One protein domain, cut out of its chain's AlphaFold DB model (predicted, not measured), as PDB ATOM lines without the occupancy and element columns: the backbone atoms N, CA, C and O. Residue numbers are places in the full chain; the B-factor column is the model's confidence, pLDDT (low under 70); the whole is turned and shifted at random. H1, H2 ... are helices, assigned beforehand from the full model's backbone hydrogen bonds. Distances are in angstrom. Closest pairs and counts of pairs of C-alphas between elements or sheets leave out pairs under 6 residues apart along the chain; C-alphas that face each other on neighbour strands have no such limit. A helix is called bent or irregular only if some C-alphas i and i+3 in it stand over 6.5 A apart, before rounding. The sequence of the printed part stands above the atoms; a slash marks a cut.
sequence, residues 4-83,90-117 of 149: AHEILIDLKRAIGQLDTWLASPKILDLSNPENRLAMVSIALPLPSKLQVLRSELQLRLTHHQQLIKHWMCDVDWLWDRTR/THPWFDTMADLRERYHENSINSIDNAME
ATOM      1  N   ALA A   4      50.028   2.493 -14.363       76.94
ATOM      2  CA  ALA A   4      49.600   1.376 -15.199       76.94
ATOM      3  C   ALA A   4      49.155   0.123 -14.410       76.94
ATOM      4  O   ALA A   4      48.230  -0.564 -14.844       76.94
ATOM      5  N   HIS A   5      49.756  -0.158 -13.251       80.25
ATOM      6  CA  HIS A   5      49.317  -1.230 -12.344       80.25
ATOM      7  C   HIS A   5      47.980  -0.883 -11.680       80.25
ATOM      8  O   HIS A   5      47.079  -1.716 -11.626       80.25
ATOM      9  N   GLU A   6      47.834   0.365 -11.229       84.94
ATOM     10  CA  GLU A   6      46.611   0.861 -10.589       84.94
ATOM     11  C   GLU A   6      45.421   0.797 -11.555       84.94
ATOM     12  O   GLU A   6      44.397   0.202 -11.225       84.94
ATOM     13  N   ILE A   7      45.589   1.265 -12.800       84.44
ATOM     14  CA  ILE A   7      44.554   1.138 -13.843       84.44
ATOM     15  C   ILE A   7      44.177  -0.325 -14.090       84.44
ATOM     16  O   ILE A   7      43.000  -0.645 -14.260       84.44
ATOM     17  N   LEU A   8      45.157  -1.229 -14.131       84.56
ATOM     18  CA  LEU A   8      44.899  -2.643 -14.392       84.56
ATOM     19  C   LEU A   8      44.083  -3.290 -13.263       84.56
ATOM     20  O   LEU A   8      43.164  -4.062 -13.542       84.56
ATOM     21  N   ILE A   9      44.386  -2.959 -12.005       86.75
ATOM     22  CA  ILE A   9      43.597  -3.388 -10.842       86.75
ATOM     23  C   ILE A   9      42.183  -2.812 -10.916       86.75
ATOM     24  O   ILE A   9      41.210  -3.542 -10.719       86.75
ATOM     25  N   ASP A  10      42.057  -1.530 -11.245       87.50
ATOM     26  CA  ASP A  10      40.775  -0.838 -11.312       87.50
ATOM     27  C   ASP A  10      39.856  -1.424 -12.381       87.50
ATOM     28  O   ASP A  10      38.687  -1.697 -12.100       87.50
ATOM     29  N   LEU A  11      40.388  -1.695 -13.574       86.75
ATOM     30  CA  LEU A  11      39.643  -2.324 -14.663       86.75
ATOM     31  C   LEU A  11      39.183  -3.737 -14.288       86.75
ATOM     32  O   LEU A  11      38.010  -4.063 -14.462       86.75
ATOM     33  N   LYS A  12      40.070  -4.565 -13.718       87.69
ATOM     34  CA  LYS A  12      39.711  -5.920 -13.261       87.69
ATOM     35  C   LYS A  12      38.630  -5.891 -12.182       87.69
ATOM     36  O   LYS A  12      37.668  -6.652 -12.249       87.69
ATOM     37  N   ARG A  13      38.766  -4.989 -11.209       89.06
ATOM     38  CA  ARG A  13      37.789  -4.790 -10.135       89.06
ATOM     39  C   ARG A  13      36.430  -4.364 -10.685       89.06
ATOM     40  O   ARG A  13      35.418  -4.930 -10.282       89.06
ATOM     41  N   ALA A  14      36.402  -3.408 -11.610       86.25
ATOM     42  CA  ALA A  14      35.167  -2.936 -12.225       86.25
ATOM     43  C   ALA A  14      34.467  -4.042 -13.036       86.25
ATOM     44  O   ALA A  14      33.251  -4.196 -12.930       86.25
ATOM     45  N   ILE A  15      35.218  -4.862 -13.779       87.25
ATOM     46  CA  ILE A  15      34.664  -6.026 -14.492       87.25
ATOM     47  C   ILE A  15      34.060  -7.032 -13.502       87.25
ATOM     48  O   ILE A  15      32.917  -7.444 -13.687       87.25
ATOM     49  N   GLY A  16      34.760  -7.367 -12.412       86.31
ATOM     50  CA  GLY A  16      34.240  -8.292 -11.394       86.31
ATOM     51  C   GLY A  16      32.973  -7.782 -10.689       86.31
ATOM     52  O   GLY A  16      32.061  -8.558 -10.389       86.31
ATOM     53  N   GLN A  17      32.865  -6.467 -10.476       84.81
ATOM     54  CA  GLN A  17      31.637  -5.842  -9.973       84.81
ATOM     55  C   GLN A  17      30.479  -5.981 -10.972       84.81
ATOM     56  O   GLN A  17      29.381  -6.372 -10.576       84.81
ATOM     57  N   LEU A  18      30.727  -5.737 -12.265       84.62
ATOM     58  CA  LEU A  18      29.720  -5.939 -13.312       84.62
ATOM     59  C   LEU A  18      29.276  -7.403 -13.414       84.62
ATOM     60  O   LEU A  18      28.082  -7.652 -13.553       84.62
ATOM     61  N   ASP A  19      30.198  -8.363 -13.310       86.00
ATOM     62  CA  ASP A  19      29.881  -9.797 -13.329       86.00
ATOM     63  C   ASP A  19      28.972 -10.185 -12.153       86.00
ATOM     64  O   ASP A  19      27.992 -10.913 -12.325       86.00
ATOM     65  N   THR A  20      29.234  -9.623 -10.969       85.50
ATOM     66  CA  THR A  20      28.394  -9.820  -9.777       85.50
ATOM     67  C   THR A  20      26.979  -9.276  -9.997       85.50
ATOM     68  O   THR A  20      25.988  -9.928  -9.657       85.50
ATOM     69  N   TRP A  21      26.863  -8.096 -10.607       83.62
ATOM     70  CA  TRP A  21      25.572  -7.487 -10.928       83.62
ATOM     71  C   TRP A  21      24.822  -8.202 -12.053       83.62
ATOM     72  O   TRP A  21      23.597  -8.270 -12.013       83.62
ATOM     73  N   LEU A  22      25.527  -8.762 -13.037       82.50
ATOM     74  CA  LEU A  22      24.934  -9.603 -14.077       82.50
ATOM     75  C   LEU A  22      24.380 -10.906 -13.492       82.50
ATOM     76  O   LEU A  22      23.285 -11.319 -13.869       82.50
ATOM     77  N   ALA A  23      25.101 -11.521 -12.550       84.44
ATOM     78  CA  ALA A  23      24.659 -12.736 -11.869       84.44
ATOM     79  C   ALA A  23      23.452 -12.491 -10.948       84.44
ATOM     80  O   ALA A  23      22.582 -13.353 -10.821       84.44
ATOM     81  N   SER A  24      23.371 -11.314 -10.319       81.94
ATOM     82  CA  SER A  24      22.235 -10.936  -9.475       81.94
ATOM     83  C   SER A  24      21.854  -9.458  -9.646       81.94
ATOM     84  O   SER A  24      22.235  -8.602  -8.841       81.94
ATOM     85  N   PRO A  25      21.020  -9.141 -10.656       69.94
ATOM     86  CA  PRO A  25      20.608  -7.765 -10.944       69.94
ATOM     87  C   PRO A  25      19.757  -7.127  -9.840       69.94
ATOM     88  O   PRO A  25      19.586  -5.915  -9.820       69.94
ATOM     89  N   LYS A  26      19.222  -7.923  -8.904       67.56
ATOM     90  CA  LYS A  26      18.415  -7.439  -7.768       67.56
ATOM     91  C   LYS A  26      19.240  -6.712  -6.702       67.56
ATOM     92  O   LYS A  26      18.664  -6.035  -5.863       67.56
ATOM     93  N   ILE A  27      20.568  -6.859  -6.727       67.06
ATOM     94  CA  ILE A  27      21.498  -6.177  -5.812       67.06
ATOM     95  C   ILE A  27      21.692  -4.704  -6.226       67.06
ATOM     96  O   ILE A  27      22.180  -3.890  -5.444       67.06
ATOM     97  N   LEU A  28      21.300  -4.341  -7.451       68.88
ATOM     98  CA  LEU A  28      21.462  -2.991  -7.974       68.88
ATOM     99  C   LEU A  28      20.390  -2.044  -7.439       68.88
ATOM    100  O   LEU A  28      19.271  -1.991  -7.948       68.88
ATOM    101  N   ASP A  29      20.778  -1.225  -6.465       68.56
ATOM    102  CA  ASP A  29      20.018  -0.033  -6.115       68.56
ATOM    103  C   ASP A  29      20.305   1.081  -7.133       68.56
ATOM    104  O   ASP A  29      21.314   1.789  -7.069       68.56
ATOM    105  N   LEU A  30      19.426   1.207  -8.127       68.62
ATOM    106  CA  LEU A  30      19.467   2.274  -9.133       68.62
ATOM    107  C   LEU A  30      19.057   3.643  -8.571       68.62
ATOM    108  O   LEU A  30      19.239   4.649  -9.254       68.62
ATOM    109  N   SER A  31      18.515   3.684  -7.352       66.69
ATOM    110  CA  SER A  31      18.116   4.917  -6.664       66.69
ATOM    111  C   SER A  31      19.286   5.553  -5.911       66.69
ATOM    112  O   SER A  31      19.204   6.717  -5.522       66.69
ATOM    113  N   ASN A  32      20.378   4.807  -5.711       69.25
ATOM    114  CA  ASN A  32      21.574   5.309  -5.055       69.25
ATOM    115  C   ASN A  32      22.333   6.278  -5.992       69.25
ATOM    116  O   ASN A  32      22.786   5.855  -7.059       69.25
ATOM    117  N   PRO A  33      22.538   7.553  -5.608       64.00
ATOM    118  CA  PRO A  33      23.283   8.526  -6.411       64.00
ATOM    119  C   PRO A  33      24.771   8.181  -6.592       64.00
ATOM    120  O   PRO A  33      25.399   8.673  -7.528       64.00
ATOM    121  N   GLU A  34      25.344   7.317  -5.750       67.12
ATOM    122  CA  GLU A  34      26.707   6.795  -5.927       67.12
ATOM    123  C   GLU A  34      26.786   5.703  -7.002       67.12
ATOM    124  O   GLU A  34      27.874   5.329  -7.456       67.12
ATOM    125  N   ASN A  35      25.639   5.187  -7.452       67.44
ATOM    126  CA  ASN A  35      25.598   4.180  -8.490       67.44
ATOM    127  C   ASN A  35      25.937   4.811  -9.844       67.44
ATOM    128  O   ASN A  35      25.089   5.357 -10.552       67.44
ATOM    129  N   ARG A  36      27.202   4.685 -10.250       66.94
ATOM    130  CA  ARG A  36      27.687   5.216 -11.533       66.94
ATOM    131  C   ARG A  36      26.940   4.635 -12.735       66.94
ATOM    132  O   ARG A  36      26.909   5.272 -13.783       66.94
ATOM    133  N   LEU A  37      26.278   3.481 -12.599       65.62
ATOM    134  CA  LEU A  37      25.408   2.954 -13.650       65.62
ATOM    135  C   LEU A  37      24.150   3.788 -13.852       65.62
ATOM    136  O   LEU A  37      23.675   3.854 -14.982       65.62
ATOM    137  N   ALA A  38      23.613   4.432 -12.815       61.59
ATOM    138  CA  ALA A  38      22.505   5.373 -12.968       61.59
ATOM    139  C   ALA A  38      22.944   6.611 -13.773       61.59
ATOM    140  O   ALA A  38      22.171   7.126 -14.576       61.59
ATOM    141  N   MET A  39      24.213   7.021 -13.642       61.75
ATOM    142  CA  MET A  39      24.790   8.144 -14.396       61.75
ATOM    143  C   MET A  39      25.053   7.835 -15.876       61.75
ATOM    144  O   MET A  39      25.120   8.748 -16.695       61.75
ATOM    145  N   VAL A  40      25.232   6.564 -16.243       65.62
ATOM    146  CA  VAL A  40      25.466   6.178 -17.638       65.62
ATOM    147  C   VAL A  40      24.144   6.259 -18.410       65.62
ATOM    148  O   VAL A  40      23.300   5.376 -18.293       65.62
ATOM    149  N   SER A  41      23.938   7.292 -19.225       62.97
ATOM    150  CA  SER A  41      22.735   7.438 -20.064       62.97
ATOM    151  C   SER A  41      22.777   6.532 -21.301       62.97
ATOM    152  O   SER A  41      22.882   6.995 -22.430       62.97
ATOM    153  N   ILE A  42      22.701   5.218 -21.096       67.62
ATOM    154  CA  ILE A  42      22.473   4.250 -22.174       67.62
ATOM    155  C   ILE A  42      20.986   3.895 -22.168       67.62
ATOM    156  O   ILE A  42      20.484   3.363 -21.176       67.62
ATOM    157  N   ALA A  43      20.295   4.171 -23.277       73.69
ATOM    158  CA  ALA A  43      18.882   3.851 -23.488       73.69
ATOM    159  C   ALA A  43      18.677   2.355 -23.806       73.69
ATOM    160  O   ALA A  43      18.122   1.993 -24.839       73.69
ATOM    161  N   LEU A  44      19.174   1.478 -22.932       75.19
ATOM    162  CA  LEU A  44      19.019   0.029 -23.032       75.19
ATOM    163  C   LEU A  44      18.450  -0.536 -21.724       75.19
ATOM    164  O   LEU A  44      18.687   0.040 -20.657       75.19
ATOM    165  N   PRO A  45      17.758  -1.692 -21.776       80.38
ATOM    166  CA  PRO A  45      17.403  -2.444 -20.578       80.38
ATOM    167  C   PRO A  45      18.638  -2.722 -19.710       80.38
ATOM    168  O   PRO A  45      19.729  -2.950 -20.235       80.38
ATOM    169  N   LEU A  46      18.467  -2.745 -18.383       78.94
ATOM    170  CA  LEU A  46      19.570  -2.908 -17.424       78.94
ATOM    171  C   LEU A  46      20.501  -4.099 -17.741       78.94
ATOM    172  O   LEU A  46      21.713  -3.887 -17.727       78.94
ATOM    173  N   PRO A  47      20.008  -5.305 -18.097       79.75
ATOM    174  CA  PRO A  47      20.890  -6.420 -18.449       79.75
ATOM    175  C   PRO A  47      21.757  -6.123 -19.679       79.75
ATOM    176  O   PRO A  47      22.968  -6.324 -19.652       79.75
ATOM    177  N   SER A  48      21.157  -5.564 -20.734       82.25
ATOM    178  CA  SER A  48      21.864  -5.181 -21.960       82.25
ATOM    179  C   SER A  48      22.886  -4.074 -21.696       82.25
ATOM    180  O   SER A  48      23.994  -4.111 -22.221       82.25
ATOM    181  N   LYS A  49      22.551  -3.113 -20.832       83.81
ATOM    182  CA  LYS A  49      23.458  -2.042 -20.411       83.81
ATOM    183  C   LYS A  49      24.677  -2.578 -19.660       83.81
ATOM    184  O   LYS A  49      25.798  -2.176 -19.959       83.81
ATOM    185  N   LEU A  50      24.468  -3.492 -18.711       83.06
ATOM    186  CA  LEU A  50      25.552  -4.148 -17.976       83.06
ATOM    187  C   LEU A  50      26.457  -4.946 -18.916       83.06
ATOM    188  O   LEU A  50      27.677  -4.877 -18.792       83.06
ATOM    189  N   GLN A  51      25.871  -5.652 -19.883       85.75
ATOM    190  CA  GLN A  51      26.625  -6.419 -20.869       85.75
ATOM    191  C   GLN A  51      27.479  -5.516 -21.770       85.75
ATOM    192  O   GLN A  51      28.661  -5.792 -21.947       85.75
ATOM    193  N   VAL A  52      26.924  -4.405 -22.271       87.00
ATOM    194  CA  VAL A  52      27.678  -3.418 -23.067       87.00
ATOM    195  C   VAL A  52      28.842  -2.836 -22.267       87.00
ATOM    196  O   VAL A  52      29.965  -2.784 -22.761       87.00
ATOM    197  N   LEU A  53      28.599  -2.441 -21.015       85.25
ATOM    198  CA  LEU A  53      29.648  -1.902 -20.149       85.25
ATOM    199  C   LEU A  53      30.734  -2.933 -19.853       85.25
ATOM    200  O   LEU A  53      31.914  -2.594 -19.856       85.25
ATOM    201  N   ARG A  54      30.353  -4.196 -19.647       87.69
ATOM    202  CA  ARG A  54      31.301  -5.292 -19.451       87.69
ATOM    203  C   ARG A  54      32.187  -5.471 -20.678       87.69
ATOM    204  O   ARG A  54      33.403  -5.533 -20.524       87.69
ATOM    205  N   SER A  55      31.601  -5.508 -21.873       87.81
ATOM    206  CA  SER A  55      32.349  -5.639 -23.125       87.81
ATOM    207  C   SER A  55      33.288  -4.456 -23.370       87.81
ATOM    208  O   SER A  55      34.443  -4.668 -23.729       87.81
ATOM    209  N   GLU A  56      32.848  -3.220 -23.116       89.50
ATOM    210  CA  GLU A  56      33.709  -2.034 -23.237       89.50
ATOM    211  C   GLU A  56      34.868  -2.081 -22.230       89.50
ATOM    212  O   GLU A  56      36.015  -1.842 -22.599       89.50
ATOM    213  N   LEU A  57      34.615  -2.438 -20.964       89.38
ATOM    214  CA  LEU A  57      35.683  -2.557 -19.967       89.38
ATOM    215  C   LEU A  57      36.672  -3.678 -20.304       89.38
ATOM    216  O   LEU A  57      37.871  -3.505 -20.095       89.38
ATOM    217  N   GLN A  58      36.194  -4.798 -20.849       90.25
ATOM    218  CA  GLN A  58      37.055  -5.871 -21.348       90.25
ATOM    219  C   GLN A  58      37.933  -5.380 -22.501       90.25
ATOM    220  O   GLN A  58      39.145  -5.578 -22.456       90.25
ATOM    221  N   LEU A  59      37.363  -4.661 -23.472       91.00
ATOM    222  CA  LEU A  59      38.122  -4.061 -24.572       91.00
ATOM    223  C   LEU A  59      39.190  -3.086 -24.057       91.00
ATOM    224  O   LEU A  59      40.346  -3.133 -24.482       91.00
ATOM    225  N   ARG A  60      38.829  -2.223 -23.099       90.06
ATOM    226  CA  ARG A  60      39.765  -1.286 -22.459       90.06
ATOM    227  C   ARG A  60      40.881  -2.008 -21.720       90.06
ATOM    228  O   ARG A  60      42.031  -1.591 -21.830       90.06
ATOM    229  N   LEU A  61      40.564  -3.088 -21.005       90.19
ATOM    230  CA  LEU A  61      41.560  -3.922 -20.342       90.19
ATOM    231  C   LEU A  61      42.530  -4.527 -21.358       90.19
ATOM    232  O   LEU A  61      43.738  -4.441 -21.147       90.19
ATOM    233  N   THR A  62      42.032  -5.061 -22.474       89.06
ATOM    234  CA  THR A  62      42.876  -5.608 -23.544       89.06
ATOM    235  C   THR A  62      43.790  -4.543 -24.148       89.06
ATOM    236  O   THR A  62      44.997  -4.764 -24.246       89.06
ATOM    237  N   HIS A  63      43.267  -3.364 -24.492       88.69
ATOM    238  CA  HIS A  63      44.090  -2.262 -25.007       88.69
ATOM    239  C   HIS A  63      45.142  -1.801 -23.994       88.69
ATOM    240  O   HIS A  63      46.290  -1.562 -24.362       88.69
ATOM    241  N   HIS A  64      44.785  -1.711 -22.710       88.88
ATOM    242  CA  HIS A  64      45.731  -1.340 -21.657       88.88
ATOM    243  C   HIS A  64      46.843  -2.381 -21.503       88.88
ATOM    244  O   HIS A  64      48.016  -2.033 -21.414       88.88
ATOM    245  N   GLN A  65      46.502  -3.669 -21.541       86.44
ATOM    246  CA  GLN A  65      47.478  -4.759 -21.509       86.44
ATOM    247  C   GLN A  65      48.401  -4.756 -22.736       86.44
ATOM    248  O   GLN A  65      49.596  -5.024 -22.596       86.44
ATOM    249  N   GLN A  66      47.882  -4.417 -23.921       86.56
ATOM    250  CA  GLN A  66      48.688  -4.229 -25.130       86.56
ATOM    251  C   GLN A  66      49.616  -3.017 -25.017       86.56
ATOM    252  O   GLN A  66      50.772  -3.098 -25.424       86.56
ATOM    253  N   LEU A  67      49.148  -1.902 -24.454       86.31
ATOM    254  CA  LEU A  67      49.985  -0.727 -24.220       86.31
ATOM    255  C   LEU A  67      51.119  -1.049 -23.240       86.31
ATOM    256  O   LEU A  67      52.278  -0.759 -23.528       86.31
ATOM    257  N   ILE A  68      50.796  -1.722 -22.127       85.38
ATOM    258  CA  ILE A  68      51.793  -2.207 -21.164       85.38
ATOM    259  C   ILE A  68      52.818  -3.093 -21.868       85.38
ATOM    260  O   ILE A  68      54.008  -2.918 -21.640       85.38
ATOM    261  N   LYS A  69      52.381  -4.003 -22.748       82.31
ATOM    262  CA  LYS A  69      53.287  -4.865 -23.519       82.31
ATOM    263  C   LYS A  69      54.295  -4.049 -24.329       82.31
ATOM    264  O   LYS A  69      55.479  -4.357 -24.279       82.31
ATOM    265  N   HIS A  70      53.839  -3.030 -25.057       84.62
ATOM    266  CA  HIS A  70      54.729  -2.217 -25.887       84.62
ATOM    267  C   HIS A  70      55.763  -1.464 -25.054       84.62
ATOM    268  O   HIS A  70      56.913  -1.373 -25.457       84.62
ATOM    269  N   TRP A  71      55.366  -0.944 -23.895       85.25
ATOM    270  CA  TRP A  71      56.257  -0.136 -23.059       85.25
ATOM    271  C   TRP A  71      57.067  -0.968 -22.063       85.25
ATOM    272  O   TRP A  71      57.973  -0.440 -21.427       85.25
ATOM    273  N   MET A  72      56.765  -2.261 -21.912       82.62
ATOM    274  CA  MET A  72      57.426  -3.140 -20.948       82.62
ATOM    275  C   MET A  72      58.934  -3.186 -21.153       82.62
ATOM    276  O   MET A  72      59.678  -2.974 -20.203       82.62
ATOM    277  N   CYS A  73      59.378  -3.395 -22.392       80.25
ATOM    278  CA  CYS A  73      60.797  -3.488 -22.720       80.25
ATOM    279  C   CYS A  73      61.537  -2.169 -22.461       80.25
ATOM    280  O   CYS A  73      62.639  -2.183 -21.922       80.25
ATOM    281  N   ASP A  74      60.918  -1.034 -22.792       83.69
ATOM    282  CA  ASP A  74      61.505   0.289 -22.562       83.69
ATOM    283  C   ASP A  74      61.621   0.601 -21.066       83.69
ATOM    284  O   ASP A  74      62.614   1.173 -20.612       83.69
ATOM    285  N   VAL A  75      60.615   0.201 -20.282       80.38
ATOM    286  CA  VAL A  75      60.609   0.369 -18.826       80.38
ATOM    287  C   VAL A  75      61.624  -0.560 -18.160       80.38
ATOM    288  O   VAL A  75      62.342  -0.092 -17.280       80.38
ATOM    289  N   ASP A  76      61.735  -1.819 -18.591       79.06
ATOM    290  CA  ASP A  76      62.761  -2.764 -18.122       79.06
ATOM    291  C   ASP A  76      64.168  -2.220 -18.425       79.06
ATOM    292  O   ASP A  76      65.011  -2.114 -17.533       79.06
ATOM    293  N   TRP A  77      64.397  -1.759 -19.658       84.00
ATOM    294  CA  TRP A  77      65.666  -1.161 -20.075       84.00
ATOM    295  C   TRP A  77      66.028   0.086 -19.261       84.00
ATOM    296  O   TRP A  77      67.176   0.256 -18.831       84.00
ATOM    297  N   LEU A  78      65.056   0.974 -19.039       82.44
ATOM    298  CA  LEU A  78      65.266   2.187 -18.256       82.44
ATOM    299  C   LEU A  78      65.541   1.835 -16.795       82.44
ATOM    300  O   LEU A  78      66.419   2.432 -16.171       82.44
ATOM    301  N   TRP A  79      64.818   0.857 -16.254       79.06
ATOM    302  CA  TRP A  79      64.986   0.383 -14.889       79.06
ATOM    303  C   TRP A  79      66.381  -0.201 -14.663       79.06
ATOM    304  O   TRP A  79      67.058   0.203 -13.719       79.06
ATOM    305  N   ASP A  80      66.867  -1.054 -15.563       78.88
ATOM    306  CA  ASP A  80      68.209  -1.641 -15.467       78.88
ATOM    307  C   ASP A  80      69.320  -0.583 -15.468       78.88
ATOM    308  O   ASP A  80      70.316  -0.721 -14.757       78.88
ATOM    309  N   ARG A  81      69.134   0.515 -16.211       79.06
ATOM    310  CA  ARG A  81      70.111   1.615 -16.300       79.06
ATOM    311  C   ARG A  81      70.024   2.645 -15.181       79.06
ATOM    312  O   ARG A  81      70.997   3.354 -14.937       79.06
ATOM    313  N   THR A  82      68.870   2.773 -14.536       74.44
ATOM    314  CA  THR A  82      68.620   3.800 -13.505       74.44
ATOM    315  C   THR A  82      68.595   3.234 -12.085       74.44
ATOM    316  O   THR A  82      68.511   3.993 -11.116       74.44
ATOM    317  N   ARG A  83      68.721   1.910 -11.930       70.50
ATOM    318  CA  ARG A  83      68.824   1.245 -10.627       70.50
ATOM    319  C   ARG A  83      70.064   1.691  -9.850       70.50
ATOM    320  O   ARG A  83      71.196   1.455 -10.261       70.50
ATOM    321  N   THR A  90      61.255  -4.167  -4.592       67.31
ATOM    322  CA  THR A  90      60.242  -5.079  -5.123       67.31
ATOM    323  C   THR A  90      59.028  -4.233  -5.511       67.31
ATOM    324  O   THR A  90      58.200  -3.898  -4.665       67.31
ATOM    325  N   HIS A  91      58.999  -3.721  -6.743       71.12
ATOM    326  CA  HIS A  91      57.912  -2.861  -7.194       71.12
ATOM    327  C   HIS A  91      56.815  -3.771  -7.764       71.12
ATOM    328  O   HIS A  91      57.112  -4.488  -8.720       71.12
ATOM    329  N   PRO A  92      55.556  -3.694  -7.285       72.88
ATOM    330  CA  PRO A  92      54.438  -4.553  -7.731       72.88
ATOM    331  C   PRO A  92      54.168  -4.559  -9.245       72.88
ATOM    332  O   PRO A  92      53.482  -5.425  -9.785       72.88
ATOM    333  N   TRP A  93      54.718  -3.563  -9.939       75.62
ATOM    334  CA  TRP A  93      54.745  -3.461 -11.395       75.62
ATOM    335  C   TRP A  93      55.469  -4.640 -12.042       75.62
ATOM    336  O   TRP A  93      54.933  -5.223 -12.975       75.62
ATOM    337  N   PHE A  94      56.643  -5.020 -11.528       76.44
ATOM    338  CA  PHE A  94      57.421  -6.124 -12.092       76.44
ATOM    339  C   PHE A  94      56.723  -7.466 -11.875       76.44
ATOM    340  O   PHE A  94      56.721  -8.285 -12.787       76.44
ATOM    341  N   ASP A  95      56.040  -7.646 -10.742       79.25
ATOM    342  CA  ASP A  95      55.213  -8.834 -10.496       79.25
ATOM    343  C   ASP A  95      54.047  -8.897 -11.497       79.25
ATOM    344  O   ASP A  95      53.839  -9.898 -12.176       79.25
ATOM    345  N   THR A  96      53.338  -7.780 -11.701       75.88
ATOM    346  CA  THR A  96      52.253  -7.731 -12.704       75.88
ATOM    347  C   THR A  96      52.740  -7.894 -14.141       75.88
ATOM    348  O   THR A  96      51.992  -8.394 -14.985       75.88
ATOM    349  N   MET A  97      53.963  -7.463 -14.439       76.38
ATOM    350  CA  MET A  97      54.597  -7.667 -15.736       76.38
ATOM    351  C   MET A  97      55.025  -9.109 -15.957       76.38
ATOM    352  O   MET A  97      54.836  -9.612 -17.062       76.38
ATOM    353  N   ALA A  98      55.550  -9.775 -14.930       77.75
ATOM    354  CA  ALA A  98      55.873 -11.195 -14.978       77.75
ATOM    355  C   ALA A  98      54.610 -12.022 -15.277       77.75
ATOM    356  O   ALA A  98      54.592 -12.750 -16.267       77.75
ATOM    357  N   ASP A  99      53.517 -11.784 -14.542       80.25
ATOM    358  CA  ASP A  99      52.220 -12.435 -14.780       80.25
ATOM    359  C   ASP A  99      51.667 -12.168 -16.190       80.25
ATOM    360  O   ASP A  99      50.993 -13.001 -16.798       80.25
ATOM    361  N   LEU A 100      51.851 -10.948 -16.710       79.38
ATOM    362  CA  LEU A 100      51.437 -10.624 -18.075       79.38
ATOM    363  C   LEU A 100      52.287 -11.389 -19.087       79.38
ATOM    364  O   LEU A 100      51.726 -11.956 -20.020       79.38
ATOM    365  N   ARG A 101      53.607 -11.428 -18.892       79.69
ATOM    366  CA  ARG A 101      54.556 -12.126 -19.761       79.69
ATOM    367  C   ARG A 101      54.246 -13.618 -19.831       79.69
ATOM    368  O   ARG A 101      54.167 -14.132 -20.942       79.69
ATOM    369  N   GLU A 102      54.002 -14.269 -18.698       80.19
ATOM    370  CA  GLU A 102      53.631 -15.689 -18.625       80.19
ATOM    371  C   GLU A 102      52.363 -15.984 -19.438       80.19
ATOM    372  O   GLU A 102      52.412 -16.764 -20.388       80.19
ATOM    373  N   ARG A 103      51.274 -15.242 -19.193       76.88
ATOM    374  CA  ARG A 103      50.025 -15.384 -19.968       76.88
ATOM    375  C   ARG A 103      50.212 -15.171 -21.471       76.88
ATOM    376  O   ARG A 103      49.492 -15.756 -22.275       76.88
ATOM    377  N   TYR A 104      51.136 -14.302 -21.878       68.88
ATOM    378  CA  TYR A 104      51.430 -14.107 -23.299       68.88
ATOM    379  C   TYR A 104      52.204 -15.274 -23.905       68.88
ATOM    380  O   TYR A 104      51.932 -15.620 -25.053       68.88
ATOM    381  N   HIS A 105      53.141 -15.872 -23.168       69.69
ATOM    382  CA  HIS A 105      53.864 -17.054 -23.637       69.69
ATOM    383  C   HIS A 105      52.907 -18.237 -23.778       69.69
ATOM    384  O   HIS A 105      52.894 -18.873 -24.827       69.69
ATOM    385  N   GLU A 106      52.026 -18.448 -22.798       65.44
ATOM    386  CA  GLU A 106      50.957 -19.451 -22.873       65.44
ATOM    387  C   GLU A 106      50.044 -19.215 -24.082       65.44
ATOM    388  O   GLU A 106      49.836 -20.115 -24.891       65.44
ATOM    389  N   ASN A 107      49.552 -17.986 -24.279       66.62
ATOM    390  CA  ASN A 107      48.700 -17.668 -25.427       66.62
ATOM    391  C   ASN A 107      49.425 -17.827 -26.773       66.62
ATOM    392  O   ASN A 107      48.794 -18.207 -27.757       66.62
ATOM    393  N   SER A 108      50.727 -17.532 -26.837       67.69
ATOM    394  CA  SER A 108      51.534 -17.705 -28.049       67.69
ATOM    395  C   SER A 108      51.744 -19.181 -28.377       67.69
ATOM    396  O   SER A 108      51.622 -19.554 -29.538       67.69
ATOM    397  N   ILE A 109      52.028 -20.013 -27.374       69.44
ATOM    398  CA  ILE A 109      52.185 -21.464 -27.539       69.44
ATOM    399  C   ILE A 109      50.853 -22.079 -27.973       69.44
ATOM    400  O   ILE A 109      50.798 -22.732 -29.008       69.44
ATOM    401  N   ASN A 110      49.760 -21.741 -27.284       66.31
ATOM    402  CA  ASN A 110      48.418 -22.190 -27.655       66.31
ATOM    403  C   ASN A 110      48.036 -21.734 -29.074       66.31
ATOM    404  O   ASN A 110      47.356 -22.452 -29.797       66.31
ATOM    405  N   SER A 111      48.468 -20.543 -29.503       71.88
ATOM    406  CA  SER A 111      48.240 -20.070 -30.872       71.88
ATOM    407  C   SER A 111      49.012 -20.878 -31.916       71.88
ATOM    408  O   SER A 111      48.511 -21.034 -33.027       71.88
ATOM    409  N   ILE A 112      50.219 -21.345 -31.594       74.81
ATOM    410  CA  ILE A 112      51.021 -22.190 -32.486       74.81
ATOM    411  C   ILE A 112      50.408 -23.588 -32.544       74.81
ATOM    412  O   ILE A 112      50.202 -24.093 -33.641       74.81
ATOM    413  N   ASP A 113      50.035 -24.165 -31.402       72.38
ATOM    414  CA  ASP A 113      49.372 -25.472 -31.336       72.38
ATOM    415  C   ASP A 113      48.048 -25.472 -32.107       72.38
ATOM    416  O   ASP A 113      47.831 -26.337 -32.952       72.38
ATOM    417  N   ASN A 114      47.216 -24.442 -31.929       73.56
ATOM    418  CA  ASN A 114      45.982 -24.280 -32.701       73.56
ATOM    419  C   ASN A 114      46.257 -24.119 -34.208       73.56
ATOM    420  O   ASN A 114      45.486 -24.603 -35.035       73.56
ATOM    421  N   ALA A 115      47.341 -23.433 -34.593       73.12
ATOM    422  CA  ALA A 115      47.731 -23.303 -35.996       73.12
ATOM    423  C   ALA A 115      48.257 -24.629 -36.574       73.12
ATOM    424  O   ALA A 115      47.972 -24.938 -37.728       73.12
ATOM    425  N   MET A 116      48.978 -25.428 -35.782       73.88
ATOM    426  CA  MET A 116      49.420 -26.773 -36.160       73.88
ATOM    427  C   MET A 116      48.245 -27.749 -36.281       73.88
ATOM    428  O   MET A 116      48.222 -28.540 -37.218       73.88
ATOM    429  N   GLU A 117      47.252 -27.668 -35.392       71.62
ATOM    430  CA  GLU A 117      46.009 -28.444 -35.487       71.62
ATOM    431  C   GLU A 117      45.213 -28.072 -36.749       71.62
ATOM    432  O   GLU A 117      44.729 -28.952 -37.457       71.62
TER     433      GLU A 117
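What this domain is: This is residues 4 to 83 and 90 to 117 of the 149 residues of an uncharacterized protein of Puccinia coronata f. sp. avenae (UniProt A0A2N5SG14). Two long helices, H1 and the long arm H3a of the bent helix H3, are side by side and run opposite ways; at one end of this pair a third long helix, H4, passes by steeply, and its residues 105 to 117 stick out into the open. At the other end, the unnamed stretch of residues 24 to 35 and the short helix H2 make a loose loop between H1 and H3, while beyond H4 the chain of H3 bends into the short arm H3b, of which residues 77 to 82 stick out too. The printed part has 108 residues with four named helices, in the order H1, H2, H3, H4, and no named strand, and its class is all helix. The whole is loose, with a radius of gyration of the C-alphas of 18.3 A, and it is flat, spanning 52 by 44 by 21 A.

How they stand to each other: Begin with two helices, H1, residues 4 to 23, and H3, residues 46 to 82. By its hydrogen bonds H3 was assigned as one helix, but it is bent: C-alphas 70 and 73 are 7.0 A apart, and its arms H3a, residues 46 to 70, and H3b, residues 73 to 82, stand at a steep tilt of 52 degrees. H1 and H3a touch with 21 pairs of C-alphas within 8 A; look at Ile 15 and Arg 54, whose C-alphas are the closest, 6.0 A apart. Their lines stand at a shallow tilt of 23 degrees, and they run opposite ways. Between them in the chain comes H2, residues 36 to 39, which is near H3a, with 5 pairs of C-alphas within 10 A. Now go to H4, residues 92 to 117. H1, with residue 5 alone, only just touches H4, with 3 pairs of C-alphas within 8 A; the closest are those of His 5 and Trp 93, 5.9 A apart. H1 and H4 run the same way at a steep tilt of 65 degrees. H3a and H4 are close but not clearly touching, the C-alphas of Gln 65 and Leu 100 being the closest at 7.9 A, and their lines are about perpendicular at 82 degrees. H3b is apart from H1 and from H4. In H1, H3a, H3b and H4 every O i to N i+4 pair is within hydrogen-bond range; H2, with 4 residues, is too short for such a pair.

Where its parts are: Find C-alpha 4 at (49.600, 1.376, -15.199); from there H1 runs 28.8 A to C-alpha 23. H2 measures 5.0 A from C-alpha 36 to C-alpha 39. Find C-alpha 46 at (19.570, -2.908, -17.424), where H3a begins; it runs 36.2 A to C-alpha 70, and after residues 71 and 72 H3b covers 14.1 A from C-alpha 73 to C-alpha 82. H4 runs 37.6 A from C-alpha 92 to C-alpha 117 at (46.009, -28.444, -35.487).

The domain as a whole: The two C-alphas farthest apart are those of Ser 31 and Met 116, 53.4 A. Look for the cut after residue 83: residues 84 to 89 are not printed, and C-alphas 83 and 90 are 12.0 A apart across it. The link from H1 to H2, with 12 residues, is long, and the link from H2 to H3, with 6, is short. The mean pLDDT of the printed part is 78.4, and you will find the values under 70 at residues 25 to 42, residue 90 and residues 104 to 110 of this predicted model.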